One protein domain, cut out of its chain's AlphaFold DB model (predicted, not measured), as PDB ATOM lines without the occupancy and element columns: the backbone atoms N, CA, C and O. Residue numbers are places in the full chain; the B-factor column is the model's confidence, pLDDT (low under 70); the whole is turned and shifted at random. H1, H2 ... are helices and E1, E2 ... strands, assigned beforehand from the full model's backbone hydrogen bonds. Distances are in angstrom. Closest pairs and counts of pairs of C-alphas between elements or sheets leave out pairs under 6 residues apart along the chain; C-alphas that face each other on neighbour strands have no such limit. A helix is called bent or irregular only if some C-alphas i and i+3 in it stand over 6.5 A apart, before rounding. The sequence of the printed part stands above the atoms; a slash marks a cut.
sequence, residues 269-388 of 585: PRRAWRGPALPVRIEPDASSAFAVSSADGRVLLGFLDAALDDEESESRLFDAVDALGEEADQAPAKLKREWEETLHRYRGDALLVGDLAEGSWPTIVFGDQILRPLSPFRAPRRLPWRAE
ATOM      1  N   PRO A 269      10.066 -80.396 -10.326       89.75
ATOM      2  CA  PRO A 269       9.957 -81.284  -9.180       89.75
ATOM      3  C   PRO A 269      11.318 -81.484  -8.503       89.75
ATOM      4  O   PRO A 269      12.319 -81.811  -9.135       89.75
ATOM      5  N   ARG A 270      11.336 -81.370  -7.169       89.94
ATOM      6  CA  ARG A 270      12.538 -81.577  -6.333       89.94
ATOM      7  C   ARG A 270      12.969 -83.040  -6.199       89.94
ATOM      8  O   ARG A 270      13.944 -83.332  -5.515       89.94
ATOM      9  N   ARG A 271      12.197 -83.972  -6.752       91.94
ATOM     10  CA  ARG A 271      12.459 -85.412  -6.682       91.94
ATOM     11  C   ARG A 271      12.569 -85.946  -8.096       91.94
ATOM     12  O   ARG A 271      11.804 -85.520  -8.959       91.94
ATOM     13  N   ALA A 272      13.479 -86.900  -8.286       92.50
ATOM     14  CA  ALA A 272      13.512 -87.682  -9.509       92.50
ATOM     15  C   ALA A 272      12.138 -88.321  -9.736       92.50
ATOM     16  O   ALA A 272      11.492 -88.791  -8.793       92.50
ATOM     17  N   TRP A 273      11.704 -88.347 -10.986       90.81
ATOM     18  CA  TRP A 273      10.430 -88.918 -11.377       90.81
ATOM     19  C   TRP A 273      10.627 -89.860 -12.559       90.81
ATOM     20  O   TRP A 273      11.433 -89.601 -13.448       90.81
ATOM     21  N   ARG A 274       9.899 -90.976 -12.557       93.50
ATOM     22  CA  ARG A 274       9.836 -91.915 -13.677       93.50
ATOM     23  C   ARG A 274       8.424 -91.912 -14.218       93.50
ATOM     24  O   ARG A 274       7.475 -92.041 -13.445       93.50
ATOM     25  N   GLY A 275       8.288 -91.827 -15.530       92.06
ATOM     26  CA  GLY A 275       6.980 -91.945 -16.140       92.06
ATOM     27  C   GLY A 275       7.001 -91.880 -17.657       92.06
ATOM     28  O   GLY A 275       8.067 -91.913 -18.275       92.06
ATOM     29  N   PRO A 276       5.807 -91.868 -18.260       95.75
ATOM     30  CA  PRO A 276       5.669 -92.007 -19.692       95.75
ATOM     31  C   PRO A 276       5.917 -90.667 -20.402       95.75
ATOM     32  O   PRO A 276       5.415 -89.625 -19.978       95.75
ATOM     33  N   ALA A 277       6.639 -90.720 -21.514       96.62
ATOM     34  CA  ALA A 277       7.032 -89.596 -22.349       96.62
ATOM     35  C   ALA A 277       6.622 -89.828 -23.805       96.62
ATOM     36  O   ALA A 277       6.625 -90.955 -24.305       96.62
ATOM     37  N   LEU A 278       6.238 -88.755 -24.480       97.31
ATOM     38  CA  LEU A 278       5.755 -88.769 -25.850       97.31
ATOM     39  C   LEU A 278       6.914 -88.474 -26.814       97.31
ATOM     40  O   LEU A 278       7.514 -87.412 -26.681       97.31
ATOM     41  N   PRO A 279       7.206 -89.328 -27.810       97.38
ATOM     42  CA  PRO A 279       8.223 -89.009 -28.806       97.38
ATOM     43  C   PRO A 279       7.774 -87.826 -29.668       97.38
ATOM     44  O   PRO A 279       6.638 -87.810 -30.171       97.38
ATOM     45  N   VAL A 280       8.653 -86.843 -29.817       97.56
ATOM     46  CA  VAL A 280       8.481 -85.594 -30.570       97.56
ATOM     47  C   VAL A 280       9.796 -85.245 -31.263       97.56
ATOM     48  O   VAL A 280      10.831 -85.807 -30.921       97.56
ATOM     49  N   ARG A 281       9.765 -84.307 -32.204       97.00
ATOM     50  CA  ARG A 281      10.978 -83.685 -32.744       97.00
ATOM     51  C   ARG A 281      11.041 -82.246 -32.263       97.00
ATOM     52  O   ARG A 281      10.002 -81.582 -32.242       97.00
ATOM     53  N   ILE A 282      12.212 -81.789 -31.845       97.12
ATOM     54  CA  ILE A 282      12.423 -80.417 -31.387       97.12
ATOM     55  C   ILE A 282      13.394 -79.689 -32.305       97.12
ATOM     56  O   ILE A 282      14.271 -80.304 -32.915       97.12
ATOM     57  N   GLU A 283      13.219 -78.380 -32.384       95.62
ATOM     58  CA  GLU A 283      14.110 -77.476 -33.095       95.62
ATOM     59  C   GLU A 283      14.143 -76.132 -32.359       95.62
ATOM     60  O   GLU A 283      13.076 -75.655 -31.956       95.62
ATOM     61  N   PRO A 284      15.322 -75.528 -32.143       94.81
ATOM     62  CA  PRO A 284      15.397 -74.158 -31.652       94.81
ATOM     63  C   PRO A 284      14.748 -73.180 -32.644       94.81
ATOM     64  O   PRO A 284      14.909 -73.314 -33.854       94.81
ATOM     65  N   ASP A 285      14.005 -72.202 -32.137       93.44
ATOM     66  CA  ASP A 285      13.309 -71.183 -32.925       93.44
ATOM     67  C   ASP A 285      13.769 -69.784 -32.502       93.44
ATOM     68  O   ASP A 285      14.038 -69.548 -31.322       93.44
ATOM     69  N   ALA A 286      13.779 -68.842 -33.446       87.88
ATOM     70  CA  ALA A 286      14.193 -67.453 -33.226       87.88
ATOM     71  C   ALA A 286      13.434 -66.722 -32.096       87.88
ATOM     72  O   ALA A 286      13.861 -65.668 -31.638       87.88
ATOM     73  N   SER A 287      12.303 -67.251 -31.612       85.94
ATOM     74  CA  SER A 287      11.595 -66.718 -30.438       85.94
ATOM     75  C   SER A 287      12.193 -67.114 -29.075       85.94
ATOM     76  O   SER A 287      11.504 -66.974 -28.059       85.94
ATOM     77  N   SER A 288      13.424 -67.638 -29.040       87.38
ATOM     78  CA  SER A 288      14.062 -68.226 -27.845       87.38
ATOM     79  C   SER A 288      13.330 -69.456 -27.293       87.38
ATOM     80  O   SER A 288      13.542 -69.871 -26.158       87.38
ATOM     81  N   ALA A 289      12.439 -70.050 -28.089       94.19
ATOM     82  CA  ALA A 289      11.652 -71.215 -27.717       94.19
ATOM     83  C   ALA A 289      12.038 -72.424 -28.569       94.19
ATOM     84  O   ALA A 289      12.585 -72.300 -29.656       94.19
ATOM     85  N   PHE A 290      11.673 -73.613 -28.108       96.75
ATOM     86  CA  PHE A 290      11.757 -74.830 -28.901       96.75
ATOM     87  C   PHE A 290      10.456 -75.047 -29.662       96.75
ATOM     88  O   PHE A 290       9.390 -75.210 -29.056       96.75
ATOM     89  N   ALA A 291      10.539 -75.093 -30.987       97.12
ATOM     90  CA  ALA A 291       9.484 -75.634 -31.821       97.12
ATOM     91  C   ALA A 291       9.374 -77.141 -31.569       97.12
ATOM     92  O   ALA A 291      10.338 -77.889 -31.704       97.12
ATOM     93  N   VAL A 292       8.185 -77.596 -31.184       97.75
ATOM     94  CA  VAL A 292       7.889 -79.006 -30.924       97.75
ATOM     95  C   VAL A 292       6.997 -79.516 -32.041       97.75
ATOM     96  O   VAL A 292       5.859 -79.065 -32.199       97.75
ATOM     97  N   SER A 293       7.487 -80.498 -32.780       97.25
ATOM     98  CA  SER A 293       6.804 -81.139 -33.899       97.25
ATOM     99  C   SER A 293       6.459 -82.595 -33.584       97.25
ATOM    100  O   SER A 293       6.919 -83.193 -32.607       97.25
ATOM    101  N   SER A 294       5.595 -83.184 -34.408       97.00
ATOM    102  CA  SER A 294       5.333 -84.622 -34.394       97.00
ATOM    103  C   SER A 294       6.625 -85.430 -34.562       97.00
ATOM    104  O   SER A 294       7.637 -84.916 -35.027       97.00
ATOM    105  N   ALA A 295       6.604 -86.708 -34.174       95.25
ATOM    106  CA  ALA A 295       7.804 -87.557 -34.207       95.25
ATOM    107  C   ALA A 295       8.348 -87.771 -35.632       95.25
ATOM    108  O   ALA A 295       9.513 -88.075 -35.811       95.25
ATOM    109  N   ASP A 296       7.502 -87.603 -36.648       93.00
ATOM    110  CA  ASP A 296       7.881 -87.624 -38.064       93.00
ATOM    111  C   ASP A 296       8.279 -86.235 -38.605       93.00
ATOM    112  O   ASP A 296       8.495 -86.093 -39.804       93.00
ATOM    113  N   GLY A 297       8.316 -85.198 -37.760       92.50
ATOM    114  CA  GLY A 297       8.643 -83.814 -38.124       92.50
ATOM    115  C   GLY A 297       7.568 -83.070 -38.928       92.50
ATOM    116  O   GLY A 297       7.685 -81.870 -39.134       92.50
ATOM    117  N   ARG A 298       6.490 -83.738 -39.356       92.31
ATOM    118  CA  ARG A 298       5.546 -83.199 -40.355       92.31
ATOM    119  C   ARG A 298       4.576 -82.143 -39.832       92.31
ATOM    120  O   ARG A 298       4.035 -81.367 -40.616       92.31
ATOM    121  N   VAL A 299       4.264 -82.163 -38.537       94.94
ATOM    122  CA  VAL A 299       3.222 -81.313 -37.947       94.94
ATOM    123  C   VAL A 299       3.771 -80.573 -36.739       94.94
ATOM    124  O   VAL A 299       4.041 -81.186 -35.708       94.94
ATOM    125  N   LEU A 300       3.836 -79.245 -36.837       96.38
ATOM    126  CA  LEU A 300       4.161 -78.367 -35.717       96.38
ATOM    127  C   LEU A 300       3.044 -78.410 -34.662       96.38
ATOM    128  O   LEU A 300       1.891 -78.056 -34.929       96.38
ATOM    129  N   LEU A 301       3.390 -78.837 -33.449       96.75
ATOM    130  CA  LEU A 301       2.478 -78.947 -32.311       96.75
ATOM    131  C   LEU A 301       2.436 -77.662 -31.491       96.75
ATOM    132  O   LEU A 301       1.392 -77.341 -30.920       96.75
ATOM    133  N   GLY A 302       3.546 -76.928 -31.424       96.81
ATOM    134  CA  GLY A 302       3.640 -75.683 -30.675       96.81
ATOM    135  C   GLY A 302       5.067 -75.289 -30.341       96.81
ATOM    136  O   GLY A 302       6.013 -75.831 -30.899       96.81
ATOM    137  N   PHE A 303       5.183 -74.345 -29.420       97.25
ATOM    138  CA  PHE A 303       6.427 -73.754 -28.958       97.25
ATOM    139  C   PHE A 303       6.529 -73.897 -27.440       97.25
ATOM    140  O   PHE A 303       5.528 -73.721 -26.728       97.25
ATOM    141  N   LEU A 304       7.728 -74.198 -26.950       97.31
ATOM    142  CA  LEU A 304       8.040 -74.295 -25.532       97.31
ATOM    143  C   LEU A 304       9.324 -73.535 -25.218       97.31
ATOM    144  O   LEU A 304      10.399 -73.934 -25.641       97.31
ATOM    145  N   ASP A 305       9.205 -72.475 -24.432       95.38
ATOM    146  CA  ASP A 305      10.358 -71.816 -23.816       95.38
ATOM    147  C   ASP A 305      10.883 -72.712 -22.686       95.38
ATOM    148  O   ASP A 305      10.118 -73.066 -21.773       95.38
ATOM    149  N   ALA A 306      12.142 -73.135 -22.788       95.56
ATOM    150  CA  ALA A 306      12.747 -74.102 -21.887       95.56
ATOM    151  C   ALA A 306      14.235 -73.814 -21.636       95.56
ATOM    152  O   ALA A 306      14.956 -73.437 -22.550       95.56
ATOM    153  N   ALA A 307      14.666 -74.057 -20.401       93.50
ATOM    154  CA  ALA A 307      16.030 -73.887 -19.909       93.50
ATOM    155  C   ALA A 307      16.722 -75.234 -19.706       93.50
ATOM    156  O   ALA A 307      16.070 -76.218 -19.341       93.50
ATOM    157  N   LEU A 308      18.039 -75.267 -19.880       93.00
ATOM    158  CA  LEU A 308      18.865 -76.407 -19.491       93.00
ATOM    159  C   LEU A 308      19.137 -76.366 -17.982       93.00
ATOM    160  O   LEU A 308      19.205 -75.302 -17.383       93.00
ATOM    161  N   ASP A 309      19.301 -77.535 -17.355       88.50
ATOM    162  CA  ASP A 309      19.712 -77.606 -15.940       88.50
ATOM    163  C   ASP A 309      21.207 -77.202 -15.754       88.50
ATOM    164  O   ASP A 309      21.637 -76.982 -14.622       88.50
ATOM    165  N   ASP A 310      21.989 -77.112 -16.843       89.44
ATOM    166  CA  ASP A 310      23.398 -76.682 -16.875       89.44
ATOM    167  C   ASP A 310      23.526 -75.234 -17.379       89.44
ATOM    168  O   ASP A 310      23.251 -74.967 -18.547       89.44
ATOM    169  N   GLU A 311      23.952 -74.320 -16.503       87.56
ATOM    170  CA  GLU A 311      23.980 -72.865 -16.748       87.56
ATOM    171  C   GLU A 311      24.936 -72.469 -17.884       87.56
ATOM    172  O   GLU A 311      24.641 -71.563 -18.659       87.56
ATOM    173  N   GLU A 312      26.062 -73.175 -18.035       88.75
ATOM    174  CA  GLU A 312      27.028 -72.900 -19.105       88.75
ATOM    175  C   GLU A 312      26.454 -73.278 -20.475       88.75
ATOM    176  O   GLU A 312      26.472 -72.472 -21.409       88.75
ATOM    177  N   SER A 313      25.889 -74.482 -20.593       89.38
ATOM    178  CA  SER A 313      25.194 -74.900 -21.811       89.38
ATOM    179  C   SER A 313      23.953 -74.051 -22.093       89.38
ATOM    180  O   SER A 313      23.663 -73.788 -23.258       89.38
ATOM    181  N   GLU A 314      23.229 -73.614 -21.056       90.81
ATOM    182  CA  GLU A 314      22.089 -72.701 -21.193       90.81
ATOM    183  C   GLU A 314      22.520 -71.365 -21.792       90.81
ATOM    184  O   GLU A 314      21.910 -70.933 -22.765       90.81
ATOM    185  N   SER A 315      23.587 -70.749 -21.272       87.50
ATOM    186  CA  SER A 315      24.103 -69.481 -21.797       87.50
ATOM    187  C   SER A 315      24.507 -69.613 -23.263       87.50
ATOM    188  O   SER A 315      24.065 -68.824 -24.089       87.50
ATOM    189  N   ARG A 316      25.275 -70.655 -23.616       90.06
ATOM    190  CA  ARG A 316      25.706 -70.884 -25.006       90.06
ATOM    191  C   ARG A 316      24.528 -71.108 -25.952       90.06
ATOM    192  O   ARG A 316      24.531 -70.603 -27.070       90.06
ATOM    193  N   LEU A 317      23.527 -71.876 -25.518       91.94
ATOM    194  CA  LEU A 317      22.305 -72.086 -26.288       91.94
ATOM    195  C   LEU A 317      21.518 -70.782 -26.438       91.94
ATOM    196  O   LEU A 317      21.030 -70.503 -27.526       91.94
ATOM    197  N   PHE A 318      21.376 -70.001 -25.367       89.31
ATOM    198  CA  PHE A 318      20.663 -68.729 -25.402       89.31
ATOM    199  C   PHE A 318      21.313 -67.766 -26.397       89.31
ATOM    200  O   PHE A 318      20.612 -67.259 -27.270       89.31
ATOM    201  N   ASP A 319      22.636 -67.606 -26.334       88.00
ATOM    202  CA  ASP A 319      23.402 -66.769 -27.263       88.00
ATOM    203  C   ASP A 319      23.226 -67.246 -28.716       88.00
ATOM    204  O   ASP A 319      22.980 -66.445 -29.616       88.00
ATOM    205  N   ALA A 320      23.270 -68.563 -28.945       89.44
ATOM    206  CA  ALA A 320      23.073 -69.141 -30.270       89.44
ATOM    207  C   ALA A 320      21.640 -68.967 -30.807       89.44
ATOM    208  O   ALA A 320      21.447 -68.816 -32.011       89.44
ATOM    209  N   VAL A 321      20.618 -68.997 -29.945       88.44
ATOM    210  CA  VAL A 321      19.222 -68.796 -30.367       88.44
ATOM    211  C   VAL A 321      18.908 -67.320 -30.596       88.44
ATOM    212  O   VAL A 321      18.182 -67.006 -31.535       88.44
ATOM    213  N   ASP A 322      19.452 -66.416 -29.780       86.31
ATOM    214  CA  ASP A 322      19.338 -64.968 -30.001       86.31
ATOM    215  C   ASP A 322      19.964 -64.578 -31.351       86.31
ATOM    216  O   ASP A 322      19.403 -63.796 -32.124       86.31
ATOM    217  N   ALA A 323      21.048 -65.265 -31.714       85.94
ATOM    218  CA  ALA A 323      21.676 -65.171 -33.020       85.94
ATOM    219  C   ALA A 323      20.851 -65.716 -34.198       85.94
ATOM    220  O   ALA A 323      21.280 -65.555 -35.329       85.94
ATOM    221  N   LEU A 324      19.676 -66.329 -34.010       82.25
ATOM    222  CA  LEU A 324      18.754 -66.597 -35.131       82.25
ATOM    223  C   LEU A 324      17.986 -65.336 -35.577       82.25
ATOM    224  O   LEU A 324      17.249 -65.380 -36.566       82.25
ATOM    225  N   GLY A 325      18.100 -64.233 -34.829       80.00
ATOM    226  CA  GLY A 325      17.495 -62.939 -35.144       80.00
ATOM    227  C   GLY A 325      18.296 -62.093 -36.143       80.00
ATOM    228  O   GLY A 325      19.209 -62.558 -36.812       80.00
ATOM    229  N   GLU A 326      17.962 -60.802 -36.232       69.62
ATOM    230  CA  GLU A 326      18.601 -59.849 -37.164       69.62
ATOM    231  C   GLU A 326      20.078 -59.548 -36.827       69.62
ATOM    232  O   GLU A 326      20.810 -59.016 -37.657       69.62
ATOM    233  N   GLU A 327      20.538 -59.886 -35.618       66.50
ATOM    234  CA  GLU A 327      21.926 -59.661 -35.189       66.50
ATOM    235  C   GLU A 327      22.903 -60.719 -35.731       66.50
ATOM    236  O   GLU A 327      24.114 -60.477 -35.739       66.50
ATOM    237  N   ALA A 328      22.394 -61.845 -36.257       68.38
ATOM    238  CA  ALA A 328      23.198 -62.919 -36.840       68.38
ATOM    239  C   ALA A 328      24.142 -62.399 -37.917       68.38
ATOM    240  O   ALA A 328      25.320 -62.744 -37.937       68.38
ATOM    241  N   ASP A 329      23.629 -61.547 -38.807       72.81
ATOM    242  CA  ASP A 329      24.314 -61.166 -40.040       72.81
ATOM    243  C   ASP A 329      25.650 -60.462 -39.766       72.81
ATOM    244  O   ASP A 329      26.595 -60.627 -40.536       72.81
ATOM    245  N   GLN A 330      25.774 -59.785 -38.620       73.62
ATOM    246  CA  GLN A 330      26.963 -59.022 -38.220       73.62
ATOM    247  C   GLN A 330      27.970 -59.826 -37.387       73.62
ATOM    248  O   GLN A 330      29.024 -59.299 -37.029       73.62
ATOM    249  N   ALA A 331      27.653 -61.071 -37.033       77.69
ATOM    250  CA  ALA A 331      28.529 -61.883 -36.206       77.69
ATOM    251  C   ALA A 331      29.689 -62.502 -37.007       77.69
ATOM    252  O   ALA A 331      29.513 -62.844 -38.185       77.69
ATOM    253  N   PRO A 332      30.848 -62.732 -36.360       77.31
ATOM    254  CA  PRO A 332      31.973 -63.375 -37.014       77.31
ATOM    255  C   PRO A 332      31.681 -64.774 -37.534       77.31
ATOM    256  O   PRO A 332      30.955 -65.543 -36.907       77.31
ATOM    257  N   ALA A 333      32.304 -65.148 -38.654       76.88
ATOM    258  CA  ALA A 333      32.068 -66.439 -39.309       76.88
ATOM    259  C   ALA A 333      32.385 -67.644 -38.405       76.88
ATOM    260  O   ALA A 333      31.745 -68.688 -38.505       76.88
ATOM    261  N   LYS A 334      33.378 -67.527 -37.515       78.44
ATOM    262  CA  LYS A 334      33.661 -68.555 -36.502       78.44
ATOM    263  C   LYS A 334      32.516 -68.686 -35.493       78.44
ATOM    264  O   LYS A 334      32.066 -69.792 -35.226       78.44
ATOM    265  N   LEU A 335      32.018 -67.561 -34.988       82.19
ATOM    266  CA  LEU A 335      30.941 -67.531 -34.006       82.19
ATOM    267  C   LEU A 335      29.611 -68.011 -34.597       82.19
ATOM    268  O   LEU A 335      28.907 -68.778 -33.956       82.19
ATOM    269  N   LYS A 336      29.313 -67.636 -35.847       83.44
ATOM    270  CA  LYS A 336      28.184 -68.184 -36.612       83.44
ATOM    271  C   LYS A 336      28.245 -69.707 -36.666       83.44
ATOM    272  O   LYS A 336      27.272 -70.351 -36.299       83.44
ATOM    273  N   ARG A 337      29.409 -70.274 -37.005       84.81
ATOM    274  CA  ARG A 337      29.622 -71.729 -36.990       84.81
ATOM    275  C   ARG A 337      29.423 -72.329 -35.598       84.81
ATOM    276  O   ARG A 337      28.735 -73.333 -35.473       84.81
ATOM    277  N   GLU A 338      29.958 -71.712 -34.543       88.06
ATOM    278  CA  GLU A 338      29.769 -72.186 -33.161       88.06
ATOM    279  C   GLU A 338      28.295 -72.149 -32.722       88.06
ATOM    280  O   GLU A 338      27.805 -73.085 -32.077       88.06
ATOM    281  N   TRP A 339      27.565 -71.094 -33.083       90.62
ATOM    282  CA  TRP A 339      26.132 -70.972 -32.834       90.62
ATOM    283  C   TRP A 339      25.335 -72.000 -33.631       90.62
ATOM    284  O   TRP A 339      24.514 -72.702 -33.050       90.62
ATOM    285  N   GLU A 340      25.609 -72.161 -34.922       88.50
ATOM    286  CA  GLU A 340      24.978 -73.163 -35.786       88.50
ATOM    287  C   GLU A 340      25.224 -74.582 -35.269       88.50
ATOM    288  O   GLU A 340      24.274 -75.346 -35.104       88.50
ATOM    289  N   GLU A 341      26.469 -74.929 -34.930       90.56
ATOM    290  CA  GLU A 341      26.820 -76.210 -34.309       90.56
ATOM    291  C   GLU A 341      26.059 -76.425 -32.998       90.56
ATOM    292  O   GLU A 341      25.567 -77.526 -32.721       90.56
ATOM    293  N   THR A 342      25.934 -75.370 -32.186       91.81
ATOM    294  CA  THR A 342      25.160 -75.407 -30.945       91.81
ATOM    295  C   THR A 342      23.688 -75.669 -31.249       91.81
ATOM    296  O   THR A 342      23.125 -76.631 -30.738       91.81
ATOM    297  N   LEU A 343      23.059 -74.903 -32.136       91.94
ATOM    298  CA  LEU A 343      21.656 -75.073 -32.517       91.94
ATOM    299  C   LEU A 343      21.378 -76.455 -33.128       91.94
ATOM    300  O   LEU A 343      20.380 -77.092 -32.781       91.94
ATOM    301  N   HIS A 344      22.280 -76.959 -33.974       90.44
ATOM    302  CA  HIS A 344      22.208 -78.309 -34.534       90.44
ATOM    303  C   HIS A 344      22.272 -79.381 -33.449       90.44
ATOM    304  O   HIS A 344      21.522 -80.356 -33.515       90.44
ATOM    305  N   ARG A 345      23.104 -79.189 -32.416       92.88
ATOM    306  CA  ARG A 345      23.173 -80.103 -31.269       92.88
ATOM    307  C   ARG A 345      21.832 -80.227 -30.556       92.88
ATOM    308  O   ARG A 345      21.533 -81.312 -30.081       92.88
ATOM    309  N   TYR A 346      21.026 -79.166 -30.502       93.75
ATOM    310  CA  TYR A 346      19.714 -79.154 -29.839       93.75
ATOM    311  C   TYR A 346      18.531 -79.391 -30.794       93.75
ATOM    312  O   TYR A 346      17.372 -79.175 -30.421       93.75
ATOM    313  N   ARG A 347      18.798 -79.863 -32.018       94.62
ATOM    314  CA  ARG A 347      17.792 -80.240 -33.017       94.62
ATOM    315  C   ARG A 347      17.703 -81.760 -33.128       94.62
ATOM    316  O   ARG A 347      18.710 -82.438 -33.297       94.62
ATOM    317  N   GLY A 348      16.489 -82.309 -33.113       95.38
ATOM    318  CA  GLY A 348      16.281 -83.733 -33.394       95.38
ATOM    319  C   GLY A 348      15.201 -84.403 -32.560       95.38
ATOM    320  O   GLY A 348      14.276 -83.757 -32.060       95.38
ATOM    321  N   ASP A 349      15.298 -85.726 -32.460       97.12
ATOM    322  CA  ASP A 349      14.324 -86.550 -31.752       97.12
ATOM    323  C   ASP A 349      14.439 -86.358 -30.238       97.12
ATOM    324  O   ASP A 349      15.512 -86.451 -29.646       97.12
ATOM    325  N   ALA A 350      13.299 -86.121 -29.597       97.50
ATOM    326  CA  ALA A 350      13.200 -85.886 -28.168       97.50
ATOM    327  C   ALA A 350      11.988 -86.603 -27.563       97.50
ATOM    328  O   ALA A 350      11.077 -87.084 -28.245       97.50
ATOM    329  N   LEU A 351      11.951 -86.644 -26.236       97.69
ATOM    330  CA  LEU A 351      10.847 -87.186 -25.459       97.69
ATOM    331  C   LEU A 351      10.198 -86.072 -24.637       97.69
ATOM    332  O   LEU A 351      10.829 -85.446 -23.793       97.69
ATOM    333  N   LEU A 352       8.906 -85.849 -24.846       97.31
ATOM    334  CA  LEU A 352       8.125 -84.864 -24.114       97.31
ATOM    335  C   LEU A 352       7.449 -85.507 -22.898       97.31
ATOM    336  O   LEU A 352       6.573 -86.365 -23.025       97.31
ATOM    337  N   VAL A 353       7.839 -85.072 -21.708       96.25
ATOM    338  CA  VAL A 353       7.326 -85.540 -20.421       96.25
ATOM    339  C   VAL A 353       6.229 -84.608 -19.912       96.25
ATOM    340  O   VAL A 353       6.439 -83.407 -19.761       96.25
ATOM    341  N   GLY A 354       5.072 -85.176 -19.567       94.38
ATOM    342  CA  GLY A 354       3.924 -84.447 -19.022       94.38
ATOM    343  C   GLY A 354       2.751 -84.356 -19.999       94.38
ATOM    344  O   GLY A 354       2.619 -85.156 -20.926       94.38
ATOM    345  N   ASP A 355       1.860 -83.398 -19.758       93.88
ATOM    346  CA  ASP A 355       0.696 -83.169 -20.614       93.88
ATOM    347  C   ASP A 355       1.086 -82.381 -21.870       93.88
ATOM    348  O   ASP A 355       1.696 -81.317 -21.766       93.88
ATOM    349  N   LEU A 356       0.631 -82.832 -23.043       96.12
ATOM    350  CA  LEU A 356       0.666 -82.051 -24.283       96.12
ATOM    351  C   LEU A 356      -0.704 -81.393 -24.518       96.12
ATOM    352  O   LEU A 356      -1.612 -81.984 -25.113       96.12
ATOM    353  N   ALA A 357      -0.862 -80.171 -24.013       96.81
ATOM    354  CA  ALA A 357      -2.046 -79.337 -24.196       96.81
ATOM    355  C   ALA A 357      -1.650 -77.857 -24.159       96.81
ATOM    356  O   ALA A 357      -0.671 -77.484 -23.523       96.81
ATOM    357  N   GLU A 358      -2.425 -76.986 -24.795       94.94
ATOM    358  CA  GLU A 358      -2.167 -75.550 -24.725       94.94
ATOM    359  C   GLU A 358      -2.217 -75.064 -23.265       94.94
ATOM    360  O   GLU A 358      -3.194 -75.289 -22.545       94.94
ATOM    361  N   GLY A 359      -1.162 -74.387 -22.814       93.56
ATOM    362  CA  GLY A 359      -1.025 -73.923 -21.438       93.56
ATOM    363  C   GLY A 359      -0.392 -74.927 -20.463       93.56
ATOM    364  O   GLY A 359      -0.291 -74.598 -19.276       93.56
ATOM    365  N   SER A 360      -0.029 -76.140 -20.905       95.88
ATOM    366  CA  SER A 360       0.668 -77.130 -20.069       95.88
ATOM    367  C   SER A 360       2.149 -76.779 -19.887       95.88
ATOM    368  O   SER A 360       2.648 -75.857 -20.514       95.88
ATOM    369  N   TRP A 361       2.848 -77.474 -18.989       96.75
ATOM    370  CA  TRP A 361       4.268 -77.235 -18.691       96.75
ATOM    371  C   TRP A 361       5.054 -78.542 -18.851       96.75
ATOM    372  O   TRP A 361       5.449 -79.138 -17.846       96.75
ATOM    373  N   PRO A 362       5.181 -79.067 -20.081       96.75
ATOM    374  CA  PRO A 362       5.912 -80.301 -20.308       96.75
ATOM    375  C   PRO A 362       7.425 -80.070 -20.195       96.75
ATOM    376  O   PRO A 362       7.907 -78.969 -20.418       96.75
ATOM    377  N   THR A 363       8.171 -81.110 -19.840       96.94
ATOM    378  CA  THR A 363       9.645 -81.126 -19.861       96.94
ATOM    379  C   THR A 363      10.110 -81.861 -21.111       96.94
ATOM    380  O   THR A 363       9.518 -82.881 -21.465       96.94
ATOM    381  N   ILE A 364      11.150 -81.373 -21.777       97.19
ATOM    382  CA  ILE A 364      11.757 -82.057 -22.921       97.19
ATOM    383  C   ILE A 364      12.970 -82.840 -22.416       97.19
ATOM    384  O   ILE A 364      13.785 -82.315 -21.664       97.19
ATOM    385  N   VAL A 365      13.080 -84.102 -22.815       96.94
ATOM    386  CA  VAL A 365      14.265 -84.935 -22.600       96.94
ATOM    387  C   VAL A 365      14.893 -85.194 -23.963       96.94
ATOM    388  O   VAL A 365      14.246 -85.777 -24.834       96.94
ATOM    389  N   PHE A 366      16.123 -84.735 -24.148       96.00
ATOM    390  CA  PHE A 366      16.857 -84.795 -25.404       96.00
ATOM    391  C   PHE A 366      18.234 -85.413 -25.144       96.00
ATOM    392  O   PHE A 366      19.098 -84.792 -24.531       96.00
ATOM    393  N   GLY A 367      18.412 -86.677 -25.537       93.19
ATOM    394  CA  GLY A 367      19.565 -87.469 -25.100       93.19
ATOM    395  C   GLY A 367      19.659 -87.509 -23.569       93.19
ATOM    396  O   GLY A 367      18.685 -87.849 -22.895       93.19
ATOM    397  N   ASP A 368      20.814 -87.111 -23.038       91.56
ATOM    398  CA  ASP A 368      21.069 -86.994 -21.594       91.56
ATOM    399  C   ASP A 368      20.704 -85.614 -21.021       91.56
ATOM    400  O   ASP A 368      20.776 -85.391 -19.810       91.56
ATOM    401  N   GLN A 369      20.298 -84.675 -21.878       94.50
ATOM    402  CA  GLN A 369      19.947 -83.317 -21.493       94.50
ATOM    403  C   GLN A 369      18.450 -83.181 -21.227       94.50
ATOM    404  O   GLN A 369      17.596 -83.845 -21.825       94.50
ATOM    405  N   ILE A 370      18.120 -82.289 -20.299       95.25
ATOM    406  CA  ILE A 370      16.750 -82.057 -19.855       95.25
ATOM    407  C   ILE A 370      16.481 -80.576 -19.955       95.25
ATOM    408  O   ILE A 370      17.141 -79.779 -19.293       95.25
ATOM    409  N   LEU A 371      15.480 -80.236 -20.759       96.12
ATOM    410  CA  LEU A 371      15.028 -78.870 -20.926       96.12
ATOM    411  C   LEU A 371      13.740 -78.671 -20.129       96.12
ATOM    412  O   LEU A 371      12.696 -79.280 -20.402       96.12
ATOM    413  N   ARG A 372      13.829 -77.839 -19.095       95.38
ATOM    414  CA  ARG A 372      12.745 -77.528 -18.166       95.38
ATOM    415  C   ARG A 372      11.945 -76.332 -18.665       95.38
ATOM    416  O   ARG A 372      12.533 -75.336 -19.059       95.38
ATOM    417  N   PRO A 373      10.608 -76.363 -18.602       96.38
ATOM    418  CA  PRO A 373       9.793 -75.286 -19.152       96.38
ATOM    419  C   PRO A 373       9.904 -73.998 -18.322       96.38
ATOM    420  O   PRO A 373       9.573 -73.989 -17.133       96.38
ATOM    421  N   LEU A 374      10.270 -72.888 -18.961       92.31
ATOM    422  CA  LEU A 374      10.230 -71.532 -18.394       92.31
ATOM    423  C   LEU A 374       8.873 -70.851 -18.611       92.31
ATOM    424  O   LEU A 374       8.466 -69.946 -17.862       92.31
ATOM    425  N   SER A 375       8.134 -71.311 -19.618       93.00
ATOM    426  CA  SER A 375       6.810 -70.810 -19.957       93.00
ATOM    427  C   SER A 375       5.848 -71.950 -20.321       93.00
ATOM    428  O   SER A 375       6.269 -73.086 -20.556       93.00
ATOM    429  N   PRO A 376       4.526 -71.696 -20.309       95.12
ATOM    430  CA  PRO A 376       3.567 -72.710 -20.711       95.12
ATOM    431  C   PRO A 376       3.670 -73.014 -22.213       95.12
ATOM    432  O   PRO A 376       3.766 -72.101 -23.031       95.12
ATOM    433  N   PHE A 377       3.509 -74.287 -22.570       96.88
ATOM    434  CA  PHE A 377       3.414 -74.761 -23.945       96.88
ATOM    435  C   PHE A 377       2.343 -73.998 -24.725       96.88
ATOM    436  O   PHE A 377       1.178 -73.914 -24.311       96.88
ATOM    437  N   ARG A 378       2.731 -73.458 -25.878       95.62
ATOM    438  CA  ARG A 378       1.899 -72.585 -26.702       95.62
ATOM    439  C   ARG A 378       1.670 -73.220 -28.064       95.62
ATOM    440  O   ARG A 378       2.617 -73.443 -28.806       95.62
ATOM    441  N   ALA A 379       0.414 -73.450 -28.433       94.94
ATOM    442  CA  ALA A 379       0.096 -73.905 -29.783       94.94
ATOM    443  C   ALA A 379       0.418 -72.813 -30.836       94.94
ATOM    444  O   ALA A 379       0.391 -71.621 -30.504       94.94
ATOM    445  N   PRO A 380       0.690 -73.178 -32.105       93.81
ATOM    446  CA  PRO A 380       1.026 -72.212 -33.144       93.81
ATOM    447  C   PRO A 380      -0.119 -71.227 -33.370       93.81
ATOM    448  O   PRO A 380      -1.290 -71.616 -33.467       93.81
ATOM    449  N   ARG A 381       0.213 -69.942 -33.477       91.06
ATOM    450  CA  ARG A 381      -0.756 -68.888 -33.776       91.06
ATOM    451  C   ARG A 381      -1.314 -69.111 -35.172       91.06
ATOM    452  O   ARG A 381      -0.601 -69.353 -36.145       91.06
ATOM    453  N   ARG A 382      -2.632 -68.997 -35.256       90.69
ATOM    454  CA  ARG A 382      -3.400 -69.085 -36.492       90.69
ATOM    455  C   ARG A 382      -4.111 -67.764 -36.681       90.69
ATOM    456  O   ARG A 382      -5.054 -67.454 -35.948       90.69
ATOM    457  N   LEU A 383      -3.619 -66.983 -37.630       88.12
ATOM    458  CA  LEU A 383      -4.309 -65.823 -38.171       88.12
ATOM    459  C   LEU A 383      -5.113 -66.259 -39.404       88.12
ATOM    460  O   LEU A 383      -4.763 -67.268 -40.018       88.12
ATOM    461  N   PRO A 384      -6.165 -65.519 -39.793       83.00
ATOM    462  CA  PRO A 384      -6.939 -65.835 -40.992       83.00
ATOM    463  C   PRO A 384      -6.069 -65.871 -42.258       83.00
ATOM    464  O   PRO A 384      -6.346 -66.642 -43.168       83.00
ATOM    465  N   TRP A 385      -4.997 -65.074 -42.287       86.00
ATOM    466  CA  TRP A 385      -4.093 -64.917 -43.431       86.00
ATOM    467  C   TRP A 385      -2.704 -65.550 -43.241       86.00
ATOM    468  O   TRP A 385      -1.901 -65.539 -44.171       86.00
ATOM    469  N   ARG A 386      -2.370 -66.074 -42.051       87.81
ATOM    470  CA  ARG A 386      -1.026 -66.610 -41.767       87.81
ATOM    471  C   ARG A 386      -1.056 -67.661 -40.662       87.81
ATOM    472  O   ARG A 386      -1.583 -67.417 -39.577       87.81
ATOM    473  N   ALA A 387      -0.438 -68.807 -40.916       87.50
ATOM    474  CA  ALA A 387      -0.049 -69.732 -39.860       87.50
ATOM    475  C   ALA A 387       1.377 -69.394 -39.422       87.50
ATOM    476  O   ALA A 387       2.243 -69.173 -40.270       87.50
ATOM    477  N   GLU A 388       1.602 -69.331 -38.114       89.12
ATOM    478  CA  GLU A 388       2.949 -69.271 -37.553       89.12
ATOM    479  C   GLU A 388       3.728 -70.518 -37.994       89.12
ATOM    480  O   GLU A 388       3.199 -71.634 -37.955       89.12
TER     481      GLU A 388
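Overview. This is residues 269 to 388 of the 585 residues of an uncharacterized protein of Kribbella shirazensis (UniProt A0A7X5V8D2). One antiparallel sheet of seven strands folds back on itself and curls like part of a barrel, with E3 at one edge running on into E4 at the other. H1 packs on this curl, H2 packs on H1 and only grazes the sheet, and residues 382 to 387 stick out as a free tail. The printed part has 120 residues with seven named strands and two named helices, in the order E1 E2 E3 E4 H1 H2 E5 E6 E7; across the sheet the order is E3 E2 E1 E5 E6 E7 E4. The class is mixed, and the whole is compact, with a radius of gyration of the C-alphas of 14.7 A and spans of 43 by 42 by 24 A.

Arrangement. Start at E1, residues 273 to 285, which bends by 91 degrees at residue 276. Next come E2, residues 289 to 293, and E3, residues 300 to 304; E1, E2 and E3 form a meander, each strand the antiparallel neighbour of the one before. Look at N 283 and O 291, 3.0 A apart, for the hairpin of E1 and E2, and at N 292 and O 302, 2.8 A, for that of E2 and E3. E3 runs on into E4, residues 306 to 308, at 61 degrees. H1, residues 311 to 322, is on the sheet at a height of 9.4 A; its closest C-alphas with E4 are those of Glu 314 and Leu 308, 5.2 A apart. H2, residues 333 to 345, touches H1 with residues 338 to 343 alone, closest at the C-alphas of Trp 339 and Ala 320, 4.4 A; they run opposite ways at a steep tilt of 68 degrees, only just short of perpendicular. In both helices every O i to N i+4 pair is within hydrogen-bond range. E5, residues 348 to 353, E6, residues 363 to 366, and E7, residues 369 to 373, form a second meander. Check N 280 and O 350, 2.9 A, between E1 and E5; N 351 and O 365, 2.8 A, between E5 and E6; N 364 and O 371, 2.9 A, between E6 and E7; and N 307 and O 372, 2.8 A, between E4 and E7. This is a folded sheet, bent into two leaves: E3 and E2 face E5, E6, E7 and E4, with E1 as the hinge.

Along the chain. Find C-alpha 273 at (10.430, -88.918, -11.377); from there E1 spans 28.1 A to C-alpha 285. H1 spans 16.1 A, H2 18.2 A and E5 15.9 A. E7 ends at C-alpha 373, (9.793, -75.286, -19.152).

Size, cuts and confidence. The C-alphas farthest apart are those of Arg 271 and Trp 385, 45.2 A. The printed part has no cut, and no link is long. Residues 374 to 388 hold no named element. Residues 326 to 328 have pLDDT under 70.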